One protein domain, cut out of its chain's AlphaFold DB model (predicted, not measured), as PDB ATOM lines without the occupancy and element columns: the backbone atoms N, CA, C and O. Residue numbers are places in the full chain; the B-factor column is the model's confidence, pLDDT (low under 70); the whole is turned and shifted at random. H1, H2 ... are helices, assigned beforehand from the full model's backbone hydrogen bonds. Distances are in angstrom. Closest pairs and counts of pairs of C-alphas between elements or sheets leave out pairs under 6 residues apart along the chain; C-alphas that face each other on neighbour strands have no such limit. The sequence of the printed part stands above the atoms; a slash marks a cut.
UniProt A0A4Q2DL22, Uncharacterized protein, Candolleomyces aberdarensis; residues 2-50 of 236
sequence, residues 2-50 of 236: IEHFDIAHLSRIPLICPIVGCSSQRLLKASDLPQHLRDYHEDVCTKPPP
ATOM      1  N   ILE A   2      60.994 138.632  67.793       66.38
ATOM      2  CA  ILE A   2      59.911 139.071  66.893       66.38
ATOM      3  C   ILE A   2      59.394 137.918  66.013       66.38
ATOM      4  O   ILE A   2      58.211 137.616  66.060       66.38
ATOM      5  N   GLU A   3      60.287 137.154  65.369       74.81
ATOM      6  CA  GLU A   3      59.896 135.997  64.539       74.81
ATOM      7  C   GLU A   3      59.070 134.942  65.291       74.81
ATOM      8  O   GLU A   3      58.170 134.326  64.732       74.81
ATOM      9  N   HIS A   4      59.343 134.733  66.584       73.50
ATOM     10  CA  HIS A   4      58.560 133.795  67.387       73.50
ATOM     11  C   HIS A   4      57.128 134.291  67.583       73.50
ATOM     12  O   HIS A   4      56.207 133.482  67.589       73.50
ATOM     13  N   PHE A   5      56.935 135.602  67.733       71.06
ATOM     14  CA  PHE A   5      55.608 136.177  67.891       71.06
ATOM     15  C   PHE A   5      54.802 136.051  66.596       71.06
ATOM     16  O   PHE A   5      53.661 135.587  66.622       71.06
ATOM     17  N   ASP A   6      55.436 136.351  65.463       70.25
ATOM     18  CA  ASP A   6      54.819 136.233  64.142       70.25
ATOM     19  C   ASP A   6      54.432 134.777  63.836       70.25
ATOM     20  O   ASP A   6      53.302 134.489  63.434       70.25
ATOM     21  N   ILE A   7      55.326 133.827  64.126       73.81
ATOM     22  CA  ILE A   7      55.084 132.402  63.864       73.81
ATOM     23  C   ILE A   7      54.098 131.794  64.870       73.81
ATOM     24  O   ILE A   7      53.268 130.974  64.482       73.81
ATOM     25  N   ALA A   8      54.151 132.146  66.156       74.69
ATOM     26  CA  ALA A   8      53.323 131.492  67.175       74.69
ATOM     27  C   ALA A   8      51.913 132.090  67.295       74.69
ATOM     28  O   ALA A   8      50.965 131.353  67.578       74.69
ATOM     29  N   HIS A   9      51.771 133.404  67.091       76.44
ATOM     30  CA  HIS A   9      50.513 134.112  67.326       76.44
ATOM     31  C   HIS A   9      49.801 134.508  66.033       76.44
ATOM     32  O   HIS A   9      48.592 134.298  65.936       76.44
ATOM     33  N   LEU A  10      50.521 135.024  65.032       78.25
ATOM     34  CA  LEU A  10      49.891 135.513  63.797       78.25
ATOM     35  C   LEU A  10      49.611 134.401  62.778       78.25
ATOM     36  O   LEU A  10      48.716 134.546  61.953       78.25
ATOM     37  N   SER A  11      50.290 133.254  62.870       78.62
ATOM     38  CA  SER A  11      50.053 132.106  61.974       78.62
ATOM     39  C   SER A  11      48.654 131.486  62.085       78.62
ATOM     40  O   SER A  11      48.212 130.800  61.164       78.62
ATOM     41  N   ARG A  12      47.962 131.705  63.209       83.31
ATOM     42  CA  ARG A  12      46.633 131.132  63.486       83.31
ATOM     43  C   ARG A  12      45.487 132.031  63.051       83.31
ATOM     44  O   ARG A  12      44.347 131.575  63.030       83.31
ATOM     45  N   ILE A  13      45.771 133.297  62.760       87.56
ATOM     46  CA  ILE A  13      44.754 134.275  62.405       87.56
ATOM     47  C   ILE A  13      44.712 134.351  60.877       87.56
ATOM     48  O   ILE A  13      45.704 134.760  60.273       87.56
ATOM     49  N   PRO A  14      43.602 133.952  60.235       89.31
ATOM     50  CA  PRO A  14      43.432 134.189  58.813       89.31
ATOM     51  C   PRO A  14      43.340 135.697  58.559       89.31
ATOM     52  O   PRO A  14      42.541 136.395  59.184       89.31
ATOM     53  N   LEU A  15      44.163 136.194  57.644       88.56
ATOM     54  CA  LEU A  15      44.203 137.589  57.228       88.56
ATOM     55  C   LEU A  15      43.536 137.745  55.862       88.56
ATOM     56  O   LEU A  15      43.630 136.879  54.995       88.56
ATOM     57  N   ILE A  16      42.872 138.878  55.671       92.44
ATOM     58  CA  ILE A  16      42.316 139.292  54.380       92.44
ATOM     59  C   ILE A  16      43.325 140.248  53.736       92.44
ATOM     60  O   ILE A  16      43.977 141.020  54.441       92.44
ATOM     61  N   CYS A  17      43.475 140.194  52.409       92.56
ATOM     62  CA  CYS A  17      44.326 141.147  51.702       92.56
ATOM     63  C   CYS A  17      43.809 142.585  51.928       92.56
ATOM     64  O   CYS A  17      42.619 142.835  51.726       92.56
ATOM     65  N   PRO A  18      44.663 143.540  52.342       89.88
ATOM     66  CA  PRO A  18      44.231 144.906  52.641       89.88
ATOM     67  C   PRO A  18      43.954 145.755  51.389       89.88
ATOM     68  O   PRO A  18      43.469 146.878  51.510       89.88
ATOM     69  N   ILE A  19      44.283 145.262  50.190       90.75
ATOM     70  CA  ILE A  19      44.126 146.015  48.944       90.75
ATOM     71  C   ILE A  19      42.681 145.894  48.461       90.75
ATOM     72  O   ILE A  19      42.185 144.805  48.165       90.75
ATOM     73  N   VAL A  20      42.000 147.038  48.382       89.19
ATOM     74  CA  VAL A  20      40.605 147.128  47.942       89.19
ATOM     75  C   VAL A  20      40.478 146.579  46.521       89.19
ATOM     76  O   VAL A  20      41.200 146.997  45.621       89.19
ATOM     77  N   GLY A  21      39.550 145.641  46.324       89.12
ATOM     78  CA  GLY A  21      39.322 145.014  45.021       89.12
ATOM     79  C   GLY A  21      40.311 143.901  44.667       89.12
ATOM     80  O   GLY A  21      40.314 143.451  43.524       89.12
ATOM     81  N   CYS A  22      41.128 143.429  45.618       93.25
ATOM     82  CA  CYS A  22      41.922 142.221  45.415       93.25
ATOM     83  C   CYS A  22      41.011 141.042  45.022       93.25
ATOM     84  O   CYS A  22      40.052 140.713  45.723       93.25
ATOM     85  N   SER A  23      41.311 140.404  43.888       87.38
ATOM     86  CA  SER A  23      40.524 139.295  43.338       87.38
ATOM     87  C   SER A  23      40.722 137.981  44.098       87.38
ATOM     88  O   SER A  23      39.903 137.067  43.979       87.38
ATOM     89  N   SER A  24      41.769 137.868  44.921       83.31
ATOM     90  CA  SER A  24      41.958 136.697  45.768       83.31
ATOM     91  C   SER A  24      41.076 136.805  47.013       83.31
ATOM     92  O   SER A  24      41.430 137.442  48.002       83.31
ATOM     93  N   GLN A  25      39.939 136.116  47.007       76.88
ATOM     94  CA  GLN A  25      39.082 135.980  48.194       76.88
ATOM     95  C   GLN A  25      39.635 134.979  49.228       76.88
ATOM     96  O   GLN A  25      38.940 134.588  50.164       76.88
ATOM     97  N   ARG A  26      40.873 134.503  49.054       84.31
ATOM     98  CA  ARG A  26      41.458 133.493  49.935       84.31
ATOM     99  C   ARG A  26      41.906 134.139  51.240       84.31
ATOM    100  O   ARG A  26      42.570 135.169  51.237       84.31
ATOM    101  N   LEU A  27      41.571 133.488  52.349       88.56
ATOM    102  CA  LEU A  27      42.130 133.807  53.654       88.56
ATOM    103  C   LEU A  27      43.621 133.449  53.647       88.56
ATOM    104  O   LEU A  27      43.987 132.293  53.426       88.56
ATOM    105  N   LEU A  28      44.470 134.449  53.856       89.50
ATOM    106  CA  LEU A  28      45.923 134.332  53.809       89.50
ATOM    107  C   LEU A  28      46.474 134.101  55.214       89.50
ATOM    108  O   LEU A  28      45.991 134.670  56.191       89.50
ATOM    109  N   LYS A  29      47.532 133.300  55.328       90.56
ATOM    110  CA  LYS A  29      48.336 133.276  56.554       90.56
ATOM    111  C   LYS A  29      49.270 134.479  56.564       90.56
ATOM    112  O   LYS A  29      49.691 134.958  55.512       90.56
ATOM    113  N   ALA A  30      49.666 134.919  57.757       86.88
ATOM    114  CA  ALA A  30      50.638 136.001  57.911       86.88
ATOM    115  C   ALA A  30      51.963 135.741  57.163       86.88
ATOM    116  O   ALA A  30      52.543 136.674  56.618       86.88
ATOM    117  N   SER A  31      52.407 134.480  57.077       87.50
ATOM    118  CA  SER A  31      53.601 134.077  56.315       87.50
ATOM    119  C   SER A  31      53.459 134.254  54.806       87.50
ATOM    120  O   SER A  31      54.450 134.493  54.120       87.50
ATOM    121  N   ASP A  32      52.237 134.130  54.294       90.94
ATOM    122  CA  ASP A  32      51.957 134.048  52.861       90.94
ATOM    123  C   ASP A  32      51.590 135.425  52.300       90.94
ATOM    124  O   ASP A  32      51.723 135.667  51.102       90.94
ATOM    125  N   LEU A  33      51.186 136.357  53.170       89.38
ATOM    126  CA  LEU A  33      50.823 137.724  52.809       89.38
ATOM    127  C   LEU A  33      51.936 138.464  52.033       89.38
ATOM    128  O   LEU A  33      51.617 139.048  51.000       89.38
ATOM    129  N   PRO A  34      53.229 138.426  52.424       90.00
ATOM    130  CA  PRO A  34      54.285 139.093  51.660       90.00
ATOM    131  C   PRO A  34      54.469 138.511  50.257       90.00
ATOM    132  O   PRO A  34      54.787 139.246  49.328       90.00
ATOM    133  N   GLN A  35      54.287 137.198  50.103       93.00
ATOM    134  CA  GLN A  35      54.388 136.541  48.802       93.00
ATOM    135  C   GLN A  35      53.179 136.888  47.930       93.00
ATOM    136  O   GLN A  35      53.350 137.306  46.793       93.00
ATOM    137  N   HIS A  36      51.977 136.834  48.503       94.62
ATOM    138  CA  HIS A  36      50.751 137.259  47.839       94.62
ATOM    139  C   HIS A  36      50.832 138.711  47.336       94.62
ATOM    140  O   HIS A  36      50.461 138.987  46.198       94.62
ATOM    141  N   LEU A  37      51.357 139.636  48.149       92.69
ATOM    142  CA  LEU A  37      51.543 141.027  47.728       92.69
ATOM    143  C   LEU A  37      52.519 141.149  46.550       92.69
ATOM    144  O   LEU A  37      52.274 141.947  45.656       92.69
ATOM    145  N   ARG A  38      53.583 140.340  46.500       92.81
ATOM    146  CA  ARG A  38      54.505 140.333  45.353       92.81
ATOM    147  C   ARG A  38      53.855 139.785  44.084       92.81
ATOM    148  O   ARG A  38      54.040 140.372  43.027       92.81
ATOM    149  N   ASP A  39      53.092 138.702  44.203       94.31
ATOM    150  CA  ASP A  39      52.550 137.981  43.045       94.31
ATOM    151  C   ASP A  39      51.324 138.675  42.431       94.31
ATOM    152  O   ASP A  39      51.139 138.652  41.217       94.31
ATOM    153  N   TYR A  40      50.476 139.291  43.260       94.69
ATOM    154  CA  TYR A  40      49.201 139.881  42.823       94.69
ATOM    155  C   TYR A  40      49.196 141.412  42.853       94.69
ATOM    156  O   TYR A  40      48.304 142.035  42.275       94.69
ATOM    157  N   HIS A  41      50.166 142.025  43.533       92.56
ATOM    158  CA  HIS A  41      50.222 143.466  43.767       92.56
ATOM    159  C   HIS A  41      51.634 144.026  43.563       92.56
ATOM    160  O   HIS A  41      52.107 144.855  44.345       92.56
ATOM    161  N   GLU A  42      52.292 143.611  42.476       91.12
ATOM    162  CA  GLU A  42      53.628 144.088  42.100       91.12
ATOM    163  C   GLU A  42      53.702 145.624  42.060       91.12
ATOM    164  O   GLU A  42      54.676 146.217  42.527       91.12
ATOM    165  N   ASP A  43      52.628 146.280  41.610       87.00
ATOM    166  CA  ASP A  43      52.484 147.738  41.605       87.00
ATOM    167  C   ASP A  43      52.701 148.387  42.976       87.00
ATOM    168  O   ASP A  43      53.251 149.484  43.056       87.00
ATOM    169  N   VAL A  44      52.267 147.733  44.055       85.00
ATOM    170  CA  VAL A  44      52.357 148.266  45.422       85.00
ATOM    171  C   VAL A  44      53.760 148.067  45.994       85.00
ATOM    172  O   VAL A  44      54.224 148.886  46.783       85.00
ATOM    173  N   CYS A  45      54.451 146.998  45.593       83.19
ATOM    174  CA  CYS A  45      55.820 146.732  46.033       83.19
ATOM    175  C   CYS A  45      56.870 147.530  45.249       83.19
ATOM    176  O   CYS A  45      57.922 147.850  45.801       83.19
ATOM    177  N   THR A  46      56.614 147.824  43.974       85.19
ATOM    178  CA  THR A  46      57.584 148.480  43.082       85.19
ATOM    179  C   THR A  46      57.437 149.992  43.046       85.19
ATOM    180  O   THR A  46      58.445 150.689  42.905       85.19
ATOM    181  N   LYS A  47      56.219 150.529  43.199       80.31
ATOM    182  CA  LYS A  47      56.029 151.976  43.264       80.31
ATOM    183  C   LYS A  47      56.394 152.451  44.666       80.31
ATOM    184  O   LYS A  47      55.681 152.115  45.614       80.31
ATOM    185  N   PRO A  48      57.463 153.254  44.832       68.38
ATOM    186  CA  PRO A  48      57.629 153.978  46.078       68.38
ATOM    187  C   PRO A  48      56.339 154.779  46.302       68.38
ATOM    188  O   PRO A  48      55.815 155.353  45.338       68.38
ATOM    189  N   PRO A  49      55.785 154.781  47.528       65.12
ATOM    190  CA  PRO A  49      54.578 155.537  47.808       65.12
ATOM    191  C   PRO A  49      54.796 156.969  47.311       65.12
ATOM    192  O   PRO A  49      55.890 157.508  47.518       65.12
ATOM    193  N   PRO A  50      53.818 157.577  46.613       68.81
ATOM    194  CA  PRO A  50      53.964 158.951  46.167       68.81
ATOM    195  C   PRO A  50      54.316 159.778  47.401       68.81
ATOM    196  O   PRO A  50      53.561 159.797  48.373       68.81
TER     197      PRO A  50
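Overview. This is residues 2 to 50 of the 236 residues of an uncharacterized protein of Candolleomyces aberdarensis (UniProt A0A4Q2DL22). A wide loop without named elements, residues 9 to 32, joins a lone helix, H1, at one end of the longest axis to a pair of short helices, H2 and H3, of which H3 is at the other end. The loop runs from H1 out to about Val 20, then folds back and leads into H2; one residue beyond H2 the short H3 begins, and a tail, residues 47 to 50, follows it. The printed part has 49 residues with three named helices, in the order H1, H2, H3, and no named strand. The class is all helix, though under half of the residues, 20 of 49, are in named elements. The whole is only just loose, close to compact, with a radius of gyration of the C-alphas of 12.1 A and spans of 33 by 24 by 16 A.

Arrangement. H1, residues 2 to 8, is apart from H2, residues 33 to 40. It is also apart from H3, residues 42 to 46. H2 and H3 only just touch, and only at the corner by their link, with 3 pairs of C-alphas within 8 A. Their closest C-alphas are those of Arg 38 and Cys 45, 6.6 A apart, and their centres are 9.4 A apart. In H1, H2 and H3 every O i to N i+4 pair is within hydrogen-bond range.

Along the chain. H1 begins with C-alpha 2 at (59.911, 139.071, 66.893) and measures 10.0 A from first to last C-alpha. H2, the longest helix by residues, begins with C-alpha 33 at (50.823, 137.724, 52.809) and measures 10.3 A. H3 measures 6.0 A and ends with C-alpha 46 at (57.584, 148.480, 43.082).

Size, cuts and confidence. The two C-alphas farthest apart are those of Ala 8 and Pro 50, at 34.6 A. The printed part has no cut. The link from H1 to H2, 24 residues, is long, and the link from H2 to H3 is tight. The mean pLDDT of the printed part is 84.4, and residue 2 and residues 48 to 50 are under 70.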